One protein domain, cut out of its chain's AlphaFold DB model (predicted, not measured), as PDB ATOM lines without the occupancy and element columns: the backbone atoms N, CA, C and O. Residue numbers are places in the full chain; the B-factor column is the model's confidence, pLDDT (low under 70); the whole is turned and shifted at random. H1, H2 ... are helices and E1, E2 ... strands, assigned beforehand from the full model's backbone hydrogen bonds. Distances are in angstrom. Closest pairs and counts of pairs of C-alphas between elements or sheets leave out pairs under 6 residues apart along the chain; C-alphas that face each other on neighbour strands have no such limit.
ATOM      1  N   ASP A   3     -47.283   9.315 -48.586       90.50
ATOM      2  CA  ASP A   3     -45.942   9.862 -48.695       90.50
ATOM      3  C   ASP A   3     -45.930  11.276 -48.127       90.50
ATOM      4  O   ASP A   3     -46.785  12.100 -48.470       90.50
ATOM      5  N   PHE A   4     -44.960  11.577 -47.275       90.06
ATOM      6  CA  PHE A   4     -44.774  12.904 -46.712       90.06
ATOM      7  C   PHE A   4     -43.550  13.571 -47.306       90.06
ATOM      8  O   PHE A   4     -42.463  12.994 -47.356       90.06
ATOM      9  N   TYR A   5     -43.735  14.827 -47.691       88.31
ATOM     10  CA  TYR A   5     -42.687  15.660 -48.244       88.31
ATOM     11  C   TYR A   5     -42.657  16.999 -47.529       88.31
ATOM     12  O   TYR A   5     -43.687  17.538 -47.108       88.31
ATOM     13  N   LYS A   6     -41.462  17.565 -47.441       86.50
ATOM     14  CA  LYS A   6     -41.253  18.943 -47.036       86.50
ATOM     15  C   LYS A   6     -41.005  19.783 -48.278       86.50
ATOM     16  O   LYS A   6     -40.076  19.532 -49.039       86.50
ATOM     17  N   HIS A   7     -41.812  20.823 -48.448       82.50
ATOM     18  CA  HIS A   7     -41.581  21.845 -49.459       82.50
ATOM     19  C   HIS A   7     -41.520  23.211 -48.793       82.50
ATOM     20  O   HIS A   7     -42.543  23.776 -48.397       82.50
ATOM     21  N   ARG A   8     -40.310  23.768 -48.681       79.38
ATOM     22  CA  ARG A   8     -40.052  25.024 -47.957       79.38
ATOM     23  C   ARG A   8     -40.540  24.932 -46.502       79.38
ATOM     24  O   ARG A   8     -40.020  24.125 -45.737       79.38
ATOM     25  N   ASP A   9     -41.526  25.748 -46.138       78.50
ATOM     26  CA  ASP A   9     -42.121  25.807 -44.799       78.50
ATOM     27  C   ASP A   9     -43.401  24.958 -44.690       78.50
ATOM     28  O   ASP A   9     -44.147  25.103 -43.725       78.50
ATOM     29  N   HIS A  10     -43.675  24.102 -45.682       83.88
ATOM     30  CA  HIS A  10     -44.862  23.251 -45.717       83.88
ATOM     31  C   HIS A  10     -44.530  21.781 -45.553       83.88
ATOM     32  O   HIS A  10     -43.583  21.273 -46.160       83.88
ATOM     33  N   LEU A  11     -45.386  21.099 -44.803       87.94
ATOM     34  CA  LEU A  11     -45.498  19.654 -44.788       87.94
ATOM     35  C   LEU A  11     -46.684  19.264 -45.663       87.94
ATOM     36  O   LEU A  11     -47.824  19.655 -45.404       87.94
ATOM     37  N   VAL A  12     -46.415  18.483 -46.701       88.00
ATOM     38  CA  VAL A  12     -47.430  17.999 -47.633       88.00
ATOM     39  C   VAL A  12     -47.460  16.483 -47.637       88.00
ATOM     40  O   VAL A  12     -46.442  15.818 -47.467       88.00
ATOM     41  N   ARG A  13     -48.656  15.942 -47.834       90.25
ATOM     42  CA  ARG A  13     -48.932  14.513 -47.881       90.25
ATOM     43  C   ARG A  13     -49.522  14.146 -49.236       90.25
ATOM     44  O   ARG A  13     -50.432  14.833 -49.700       90.25
ATOM     45  N   PHE A  14     -49.070  13.045 -49.817       88.69
ATOM     46  CA  PHE A  14     -49.601  12.471 -51.050       88.69
ATOM     47  C   PHE A  14     -50.118  11.056 -50.804       88.69
ATOM     48  O   PHE A  14     -49.485  10.290 -50.089       88.69
ATOM     49  N   ASP A  15     -51.267  10.705 -51.374       87.62
ATOM     50  CA  ASP A  15     -51.878   9.370 -51.225       87.62
ATOM     51  C   ASP A  15     -51.832   8.520 -52.508       87.62
ATOM     52  O   ASP A  15     -52.539   7.520 -52.630       87.62
ATOM     53  N   GLY A  16     -51.035   8.940 -53.497       82.75
ATOM     54  CA  GLY A  16     -51.010   8.344 -54.835       82.75
ATOM     55  C   GLY A  16     -51.970   9.004 -55.830       82.75
ATOM     56  O   GLY A  16     -51.880   8.735 -57.027       82.75
ATOM     57  N   LYS A  17     -52.878   9.876 -55.370       83.94
ATOM     58  CA  LYS A  17     -53.854  10.583 -56.219       83.94
ATOM     59  C   LYS A  17     -53.957  12.068 -55.894       83.94
ATOM     60  O   LYS A  17     -54.045  12.887 -56.802       83.94
ATOM     61  N   VAL A  18     -53.961  12.414 -54.612       83.38
ATOM     62  CA  VAL A  18     -54.259  13.750 -54.104       83.38
ATOM     63  C   VAL A  18     -53.139  14.224 -53.192       83.38
ATOM     64  O   VAL A  18     -52.714  13.535 -52.264       83.38
ATOM     65  N   TRP A  19     -52.698  15.449 -53.447       84.94
ATOM     66  CA  TRP A  19     -51.813  16.197 -52.566       84.94
ATOM     67  C   TRP A  19     -52.626  16.965 -51.528       84.94
ATOM     68  O   TRP A  19     -53.651  17.576 -51.839       84.94
ATOM     69  N   LYS A  20     -52.155  16.961 -50.284       85.38
ATOM     70  CA  LYS A  20     -52.761  17.711 -49.189       85.38
ATOM     71  C   LYS A  20     -51.696  18.406 -48.361       85.38
ATOM     72  O   LYS A  20     -50.774  17.769 -47.868       85.38
ATOM     73  N   ASP A  21     -51.880  19.700 -48.156       85.00
ATOM     74  CA  ASP A  21     -51.122  20.458 -47.169       85.00
ATOM     75  C   ASP A  21     -51.624  20.134 -45.760       85.00
ATOM     76  O   ASP A  21     -52.827  20.206 -45.485       85.00
ATOM     77  N   VAL A  22     -50.709  19.726 -44.885       86.94
ATOM     78  CA  VAL A  22     -50.987  19.390 -43.480       86.94
ATOM     79  C   VAL A  22     -50.311  20.365 -42.510       86.94
ATOM     80  O   VAL A  22     -50.286  20.134 -41.299       86.94
ATOM     81  N   THR A  23     -49.797  21.478 -43.032       83.38
ATOM     82  CA  THR A  23     -49.236  22.580 -42.251       83.38
ATOM     83  C   THR A  23     -50.357  23.362 -41.568       83.38
ATOM     84  O   THR A  23     -51.282  23.843 -42.219       83.38
ATOM     85  N   GLN A  24     -50.284  23.509 -40.246       71.81
ATOM     86  CA  GLN A  24     -51.294  24.192 -39.428       71.81
ATOM     87  C   GLN A  24     -50.932  25.656 -39.118       71.81
ATOM     88  O   GLN A  24     -51.813  26.447 -38.778       71.81
ATOM     89  N   THR A  25     -49.649  26.036 -39.183       61.06
ATOM     90  CA  THR A  25     -49.175  27.343 -38.691       61.06
ATOM     91  C   THR A  25     -49.207  28.461 -39.737       61.06
ATOM     92  O   THR A  25     -48.735  28.301 -40.862       61.06
ATOM     93  N   ASN A  26     -49.661  29.655 -39.325       53.88
ATOM     94  CA  ASN A  26     -49.705  30.853 -40.167       53.88
ATOM     95  C   ASN A  26     -48.340  31.543 -40.247       53.88
ATOM     96  O   ASN A  26     -47.982  32.326 -39.365       53.88
ATOM     97  N   LYS A  27     -47.612  31.273 -41.327       52.38
ATOM     98  CA  LYS A  27     -46.822  32.204 -42.165       52.38
ATOM     99  C   LYS A  27     -45.792  31.394 -42.958       52.38
ATOM    100  O   LYS A  27     -44.595  31.673 -42.874       52.38
ATOM    101  N   PRO A  28     -46.222  30.390 -43.735       56.06
ATOM    102  CA  PRO A  28     -45.317  29.857 -44.732       56.06
ATOM    103  C   PRO A  28     -44.919  31.002 -45.675       56.06
ATOM    104  O   PRO A  28     -45.757  31.838 -46.028       56.06
ATOM    105  N   LYS A  29     -43.656  31.057 -46.118       55.53
ATOM    106  CA  LYS A  29     -43.213  32.025 -47.150       55.53
ATOM    107  C   LYS A  29     -44.025  31.933 -48.453       55.53
ATOM    108  O   LYS A  29     -43.923  32.799 -49.317       55.53
ATOM    109  N   PHE A  30     -44.803  30.866 -48.592       59.78
ATOM    110  CA  PHE A  30     -45.627  30.506 -49.730       59.78
ATOM    111  C   PHE A  30     -47.047  30.204 -49.237       59.78
ATOM    112  O   PHE A  30     -47.189  29.397 -48.331       59.78
ATOM    113  N   THR A  31     -48.105  30.834 -49.749       66.38
ATOM    114  CA  THR A  31     -49.450  30.642 -49.161       66.38
ATOM    115  C   THR A  31     -50.033  29.260 -49.485       66.38
ATOM    116  O   THR A  31     -49.707  28.681 -50.518       66.38
ATOM    117  N   HIS A  32     -50.956  28.751 -48.657       70.06
ATOM    118  CA  HIS A  32     -51.670  27.488 -48.927       70.06
ATOM    119  C   HIS A  32     -52.355  27.477 -50.310       70.06
ATOM    120  O   HIS A  32     -52.385  26.456 -50.986       70.06
ATOM    121  N   GLN A  33     -52.865  28.629 -50.768       66.31
ATOM    122  CA  GLN A  33     -53.483  28.771 -52.094       66.31
ATOM    123  C   GLN A  33     -52.461  28.682 -53.235       66.31
ATOM    124  O   GLN A  33     -52.736  28.065 -54.260       66.31
ATOM    125  N   GLN A  34     -51.277  29.277 -53.057       68.25
ATOM    126  CA  GLN A  34     -50.181  29.172 -54.026       68.25
ATOM    127  C   GLN A  34     -49.576  27.760 -54.054       68.25
ATOM    128  O   GLN A  34     -49.066  27.334 -55.086       68.25
ATOM    129  N   LEU A  35     -49.632  27.040 -52.929       72.44
ATOM    130  CA  LEU A  35     -49.258  25.630 -52.819       72.44
ATOM    131  C   LEU A  35     -50.237  24.729 -53.561       72.44
ATOM    132  O   LEU A  35     -49.821  23.955 -54.419       72.44
ATOM    133  N   ALA A  36     -51.531  24.906 -53.304       68.38
ATOM    134  CA  ALA A  36     -52.580  24.126 -53.943       68.38
ATOM    135  C   ALA A  36     -52.562  24.259 -55.473       68.38
ATOM    136  O   ALA A  36     -52.709  23.260 -56.170       68.38
ATOM    137  N   SER A  37     -52.301  25.458 -56.014       70.69
ATOM    138  CA  SER A  37     -52.223  25.669 -57.469       70.69
ATOM    139  C   SER A  37     -51.020  25.002 -58.145       70.69
ATOM    140  O   SER A  37     -50.931  24.999 -59.372       70.69
ATOM    141  N   ARG A  38     -50.083  24.444 -57.368       69.94
ATOM    142  CA  ARG A  38     -48.905  23.732 -57.877       69.94
ATOM    143  C   ARG A  38     -48.992  22.217 -57.738       69.94
ATOM    144  O   ARG A  38     -48.146  21.538 -58.310       69.94
ATOM    145  N   PHE A  39     -49.997  21.681 -57.046       73.75
ATOM    146  CA  PHE A  39     -50.143  20.235 -56.847       73.75
ATOM    147  C   PHE A  39     -50.231  19.453 -58.163       73.75
ATOM    148  O   PHE A  39     -49.620  18.391 -58.276       73.75
ATOM    149  N   ASP A  40     -50.873  20.016 -59.188       68.50
ATOM    150  CA  ASP A  40     -50.967  19.396 -60.519       68.50
ATOM    151  C   ASP A  40     -49.616  19.321 -61.251       68.50
ATOM    152  O   ASP A  40     -49.432  18.492 -62.136       68.50
ATOM    153  N   ILE A  41     -48.654  20.172 -60.881       67.88
ATOM    154  CA  ILE A  41     -47.294  20.182 -61.438       67.88
ATOM    155  C   ILE A  41     -46.408  19.164 -60.692       67.88
ATOM    156  O   ILE A  41     -45.421  18.665 -61.230       67.88
ATOM    157  N   TRP A  42     -46.750  18.840 -59.443       71.19
ATOM    158  CA  TRP A  42     -45.927  18.019 -58.551       71.19
ATOM    159  C   TRP A  42     -46.068  16.518 -58.751       71.19
ATOM    160  O   TRP A  42     -45.156  15.773 -58.398       71.19
ATOM    161  N   THR A  43     -47.144  16.063 -59.390       65.19
ATOM    162  CA  THR A  43     -47.300  14.669 -59.840       65.19
ATOM    163  C   THR A  43     -46.118  14.183 -60.688       65.19
ATOM    164  O   THR A  43     -45.800  13.000 -60.641       65.19
ATOM    165  N   GLY A  44     -45.417  15.077 -61.401       62.44
ATOM    166  CA  GLY A  44     -44.184  14.763 -62.139       62.44
ATOM    167  C   GLY A  44     -42.869  15.106 -61.420       62.44
ATOM    168  O   GLY A  44     -41.800  14.778 -61.931       62.44
ATOM    169  N   ALA A  45     -42.922  15.769 -60.260       59.47
ATOM    170  CA  ALA A  45     -41.761  16.336 -59.561       59.47
ATOM    171  C   ALA A  45     -41.346  15.559 -58.298       59.47
ATOM    172  O   ALA A  45     -40.578  16.076 -57.496       59.47
ATOM    173  N   GLN A  46     -41.797  14.310 -58.133       63.91
ATOM    174  CA  GLN A  46     -41.483  13.434 -56.987       63.91
ATOM    175  C   GLN A  46     -39.983  13.105 -56.800       63.91
ATOM    176  O   GLN A  46     -39.623  12.373 -55.883       63.91
ATOM    177  N   LYS A  47     -39.089  13.609 -57.662       63.12
ATOM    178  CA  LYS A  47     -37.641  13.478 -57.479       63.12
ATOM    179  C   LYS A  47     -37.149  14.587 -56.560       63.12
ATOM    180  O   LYS A  47     -37.316  15.760 -56.889       63.12
ATOM    181  N   ASP A  48     -36.505  14.189 -55.467       61.41
ATOM    182  CA  ASP A  48     -35.833  15.101 -54.547       61.41
ATOM    183  C   ASP A  48     -34.902  16.044 -55.319       61.41
ATOM    184  O   ASP A  48     -33.946  15.624 -55.977       61.41
ATOM    185  N   ASN A  49     -35.256  17.324 -55.312       64.88
ATOM    186  CA  ASN A  49     -34.544  18.391 -56.004       64.88
ATOM    187  C   ASN A  49     -34.041  19.458 -55.020       64.88
ATOM    188  O   ASN A  49     -33.734  20.576 -55.434       64.88
ATOM    189  N   GLY A  50     -33.992  19.131 -53.721       64.19
ATOM    190  CA  GLY A  50     -33.617  20.035 -52.631       64.19
ATOM    191  C   GLY A  50     -34.710  21.029 -52.219       64.19
ATOM    192  O   GLY A  50     -34.759  21.439 -51.062       64.19
ATOM    193  N   ASP A  51     -35.617  21.386 -53.129       69.62
ATOM    194  CA  ASP A  51     -36.818  22.171 -52.822       69.62
ATOM    195  C   ASP A  51     -37.976  21.269 -52.363       69.62
ATOM    196  O   ASP A  51     -38.864  21.726 -51.640       69.62
ATOM    197  N   PHE A  52     -37.986  20.006 -52.791       76.19
ATOM    198  CA  PHE A  52     -39.012  19.008 -52.509       76.19
ATOM    199  C   PHE A  52     -38.390  17.765 -51.868       76.19
ATOM    200  O   PHE A  52     -37.975  16.839 -52.554       76.19
ATOM    201  N   GLU A  53     -38.298  17.770 -50.545       82.94
ATOM    202  CA  GLU A  53     -37.587  16.748 -49.777       82.94
ATOM    203  C   GLU A  53     -38.564  15.643 -49.362       82.94
ATOM    204  O   GLU A  53     -39.553  15.912 -48.674       82.94
ATOM    205  N   PHE A  54     -38.305  14.400 -49.772       86.62
ATOM    206  CA  PHE A  54     -39.058  13.250 -49.269       86.62
ATOM    207  C   PHE A  54     -38.651  12.966 -47.824       86.62
ATOM    208  O   PHE A  54     -37.471  12.810 -47.522       86.62
ATOM    209  N   ILE A  55     -39.635  12.890 -46.930       87.94
ATOM    210  CA  ILE A  55     -39.398  12.628 -45.510       87.94
ATOM    211  C   ILE A  55     -39.528  11.134 -45.239       87.94
ATOM    212  O   ILE A  55     -38.595  10.500 -44.747       87.94
ATOM    213  N   ARG A  56     -40.730  10.597 -45.480       88.75
ATOM    214  CA  ARG A  56     -41.088   9.210 -45.190       88.75
ATOM    215  C   ARG A  56     -42.449   8.858 -45.770       88.75
ATOM    216  O   ARG A  56     -43.314   9.725 -45.900       88.75
ATOM    217  N   ASP A  57     -42.651   7.579 -46.023       90.38
ATOM    218  CA  ASP A  57     -43.938   6.950 -46.254       90.38
ATOM    219  C   ASP A  57     -44.497   6.349 -44.955       90.38
ATOM    220  O   ASP A  57     -43.762   5.913 -44.069       90.38
ATOM    221  N   PHE A  58     -45.821   6.365 -44.829       90.25
ATOM    222  CA  PHE A  58     -46.543   5.722 -43.734       90.25
ATOM    223  C   PHE A  58     -47.727   4.954 -44.295       90.25
ATOM    224  O   PHE A  58     -48.523   5.498 -45.074       90.25
ATOM    225  N   ASP A  59     -47.911   3.711 -43.866       90.75
ATOM    226  CA  ASP A  59     -49.107   2.958 -44.186       90.75
ATOM    227  C   ASP A  59     -50.094   2.950 -43.020       90.75
ATOM    228  O   ASP A  59     -49.956   2.227 -42.042       90.75
ATOM    229  N   TYR A  60     -51.155   3.749 -43.150       88.94
ATOM    230  CA  TYR A  60     -52.177   3.915 -42.107       88.94
ATOM    231  C   TYR A  60     -52.997   2.647 -41.823       88.94
ATOM    232  O   TYR A  60     -53.867   2.670 -40.955       88.94
ATOM    233  N   THR A  61     -52.763   1.556 -42.558       89.56
ATOM    234  CA  THR A  61     -53.292   0.234 -42.204       89.56
ATOM    235  C   THR A  61     -52.660  -0.292 -40.909       89.56
ATOM    236  O   THR A  61     -53.308  -1.049 -40.186       89.56
ATOM    237  N   TYR A  62     -51.444   0.161 -40.580       90.62
ATOM    238  CA  TYR A  62     -50.737  -0.151 -39.345       90.62
ATOM    239  C   TYR A  62     -50.868   0.994 -38.338       90.62
ATOM    240  O   TYR A  62     -50.661   2.171 -38.644       90.62
ATOM    241  N   GLU A  63     -51.203   0.641 -37.099       89.88
ATOM    242  CA  GLU A  63     -51.427   1.617 -36.029       89.88
ATOM    243  C   GLU A  63     -50.154   2.399 -35.670       89.88
ATOM    244  O   GLU A  63     -50.221   3.594 -35.376       89.88
ATOM    245  N   ASP A  64     -48.992   1.746 -35.718       91.25
ATOM    246  CA  ASP A  64     -47.706   2.375 -35.406       91.25
ATOM    247  C   ASP A  64     -47.339   3.448 -36.439       91.25
ATOM    248  O   ASP A  64     -46.980   4.566 -36.064       91.25
ATOM    249  N   ASP A  65     -47.551   3.164 -37.724       88.50
ATOM    250  CA  ASP A  65     -47.352   4.124 -38.813       88.50
ATOM    251  C   ASP A  65     -48.313   5.310 -38.709       88.50
ATOM    252  O   ASP A  65     -47.924   6.457 -38.940       88.50
ATOM    253  N   LEU A  66     -49.566   5.068 -38.311       88.81
ATOM    254  CA  LEU A  66     -50.519   6.144 -38.052       88.81
ATOM    255  C   LEU A  66     -50.049   7.037 -36.894       88.81
ATOM    256  O   LEU A  66     -50.079   8.265 -37.011       88.81
ATOM    257  N   LYS A  67     -49.594   6.442 -35.784       90.88
ATOM    258  CA  LYS A  67     -49.061   7.184 -34.631       90.88
ATOM    259  C   LYS A  67     -47.832   7.998 -35.012       90.88
ATOM    260  O   LYS A  67     -47.722   9.153 -34.603       90.88
ATOM    261  N   ASP A  68     -46.925   7.429 -35.791       90.38
ATOM    262  CA  ASP A  68     -45.707   8.119 -36.199       90.38
ATOM    263  C   ASP A  68     -45.980   9.223 -37.229       90.38
ATOM    264  O   ASP A  68     -45.379  10.296 -37.137       90.38
ATOM    265  N   ALA A  69     -46.959   9.044 -38.118       88.19
ATOM    266  CA  ALA A  69     -47.429  10.106 -39.003       88.19
ATOM    267  C   ALA A  69     -48.063  11.271 -38.222       88.19
ATOM    268  O   ALA A  69     -47.808  12.435 -38.535       88.19
ATOM    269  N   ILE A  70     -48.857  10.981 -37.183       87.19
ATOM    270  CA  ILE A  70     -49.426  12.015 -36.302       87.19
ATOM    271  C   ILE A  70     -48.303  12.767 -35.582       87.19
ATOM    272  O   ILE A  70     -48.273  13.993 -35.633       87.19
ATOM    273  N   LYS A  71     -47.329  12.055 -34.999       90.25
ATOM    274  CA  LYS A  71     -46.159  12.686 -34.364       90.25
ATOM    275  C   LYS A  71     -45.381  13.560 -35.342       90.25
ATOM    276  O   LYS A  71     -44.924  14.628 -34.950       90.25
ATOM    277  N   LEU A  72     -45.208  13.133 -36.595       89.06
ATOM    278  CA  LEU A  72     -44.548  13.939 -37.620       89.06
ATOM    279  C   LEU A  72     -45.299  15.258 -37.843       89.06
ATOM    280  O   LEU A  72     -44.683  16.323 -37.806       89.06
ATOM    281  N   ILE A  73     -46.617  15.185 -38.048       87.12
ATOM    282  CA  ILE A  73     -47.472  16.359 -38.262       87.12
ATOM    283  C   ILE A  73     -47.416  17.283 -37.043       87.12
ATOM    284  O   ILE A  73     -47.215  18.487 -37.200       87.12
ATOM    285  N   ASP A  74     -47.551  16.733 -35.840       85.06
ATOM    286  CA  ASP A  74     -47.538  17.503 -34.599       85.06
ATOM    287  C   ASP A  74     -46.178  18.154 -34.362       85.06
ATOM    288  O   ASP A  74     -46.120  19.334 -34.040       85.06
ATOM    289  N   ASN A  75     -45.074  17.439 -34.585       85.38
ATOM    290  CA  ASN A  75     -43.729  17.989 -34.439       85.38
ATOM    291  C   ASN A  75     -43.455  19.094 -35.459       85.38
ATOM    292  O   ASN A  75     -42.909  20.136 -35.095       85.38
ATOM    293  N   PHE A  76     -43.857  18.901 -36.718       82.88
ATOM    294  CA  PHE A  76     -43.698  19.915 -37.760       82.88
ATOM    295  C   PHE A  76     -44.498  21.183 -37.439       82.88
ATOM    296  O   PHE A  76     -44.007  22.296 -37.616       82.88
ATOM    297  N   ASN A  77     -45.714  21.009 -36.918       75.62
ATOM    298  CA  ASN A  77     -46.611  22.101 -36.551       75.62
ATOM    299  C   ASN A  77     -46.383  22.635 -35.132       75.62
ATOM    300  O   ASN A  77     -46.969  23.657 -34.757       75.62
ATOM    301  N   SER A  78     -45.543  21.973 -34.333       71.44
ATOM    302  CA  SER A  78     -45.224  22.407 -32.983       71.44
ATOM    303  C   SER A  78     -44.474  23.730 -33.071       71.44
ATOM    304  O   SER A  78     -43.319  23.833 -33.483       71.44
TER     305      SER A  78
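What this domain is: This is residues 3 to 78 of the 128 residues of an uncharacterized protein of Escherichia coli (UniProt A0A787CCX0). A small twisted sheet of four strands has one long helix, H3, packed over one face and running along the strands, while two short helices, H1 and H2, sit by the edge strand E3 on the side away from H3. The printed part has 76 residues, with four named strands and three named helices in the chain order E1, E2, E3, H1, H2, E4, H3. The sheet's order is E3, E2, E1, E4, antiparallel throughout, and the class is mixed, helices and strands. The whole is compact and rounded, with a radius of gyration of the C-alphas of 12.2 A and spans of 33 by 27 by 20 A.

How they stand to each other: E1, residues 3 to 7, forms a hairpin with E2, residues 10 to 14, where N 5 and O 12 are 2.9 A apart, within hydrogen-bond range. E2 forms a second hairpin with E3, residues 19 to 21, with N 20 and O 13 at 2.8 A. E1, E2 and E3 make a meander, each strand the antiparallel neighbour of the one before. E4, residues 52 to 58, is the antiparallel neighbour of E1, with N 4 and O 56 at 2.8 A. E3 and E4 are the edge strands and are apart. The sheet is only just strongly twisted, its C-alphas lying up to 4.1 A off the best plane. H3, residues 63 to 77, is on the sheet at a height of 10.0 A, over E1 and E4 and only just over E2, on which 3 of its C-alphas fall. It runs along the strands, at 8 degrees to E1 on the local plane. The closest C-alphas of E4 and H3, those of Phe 58 and Asp 65, are 5.2 A apart. H3 on one face makes two layers, a sheet and a helix. H1, residues 32 to 36, is on the sheet, only just over E3, on which 3 of its 5 C-alphas fall; the closest C-alphas of the two are those of Asp 21 and His 32, at 7.3 A. H2, residues 39 to 42, only grazes the sheet; its closest C-alpha to E3 is that of Phe 39, 6.1 A from that of Trp 19. H1 and H2 meet only through their link, and each is apart from H3. In H1 and H3 every O i to N i+4 pair is within hydrogen-bond range; H2 is too short for such a pair.

Where its parts are: E1 begins at C-alpha 3, (-45.942, 9.862, -48.695), and is 12.8 A long; E2 measures 12.9 A and E3 6.9 A. H1 is 6.1 A long and H2 5.1 A. E4 measures 17.6 A from C-alpha 52, (-39.012, 19.008, -52.509), to C-alpha 58. H3, 21.0 A long, ends at C-alpha 77, (-46.611, 22.101, -36.551).

The domain as a whole: The two C-alphas farthest apart, those of Lys 29 and Tyr 62, are 34.0 A from each other. The printed part has no cut and no long link. The mean pLDDT of the printed part is 78.4; 22 residues are under 70, among them residues 25 to 31 and 43 to 51.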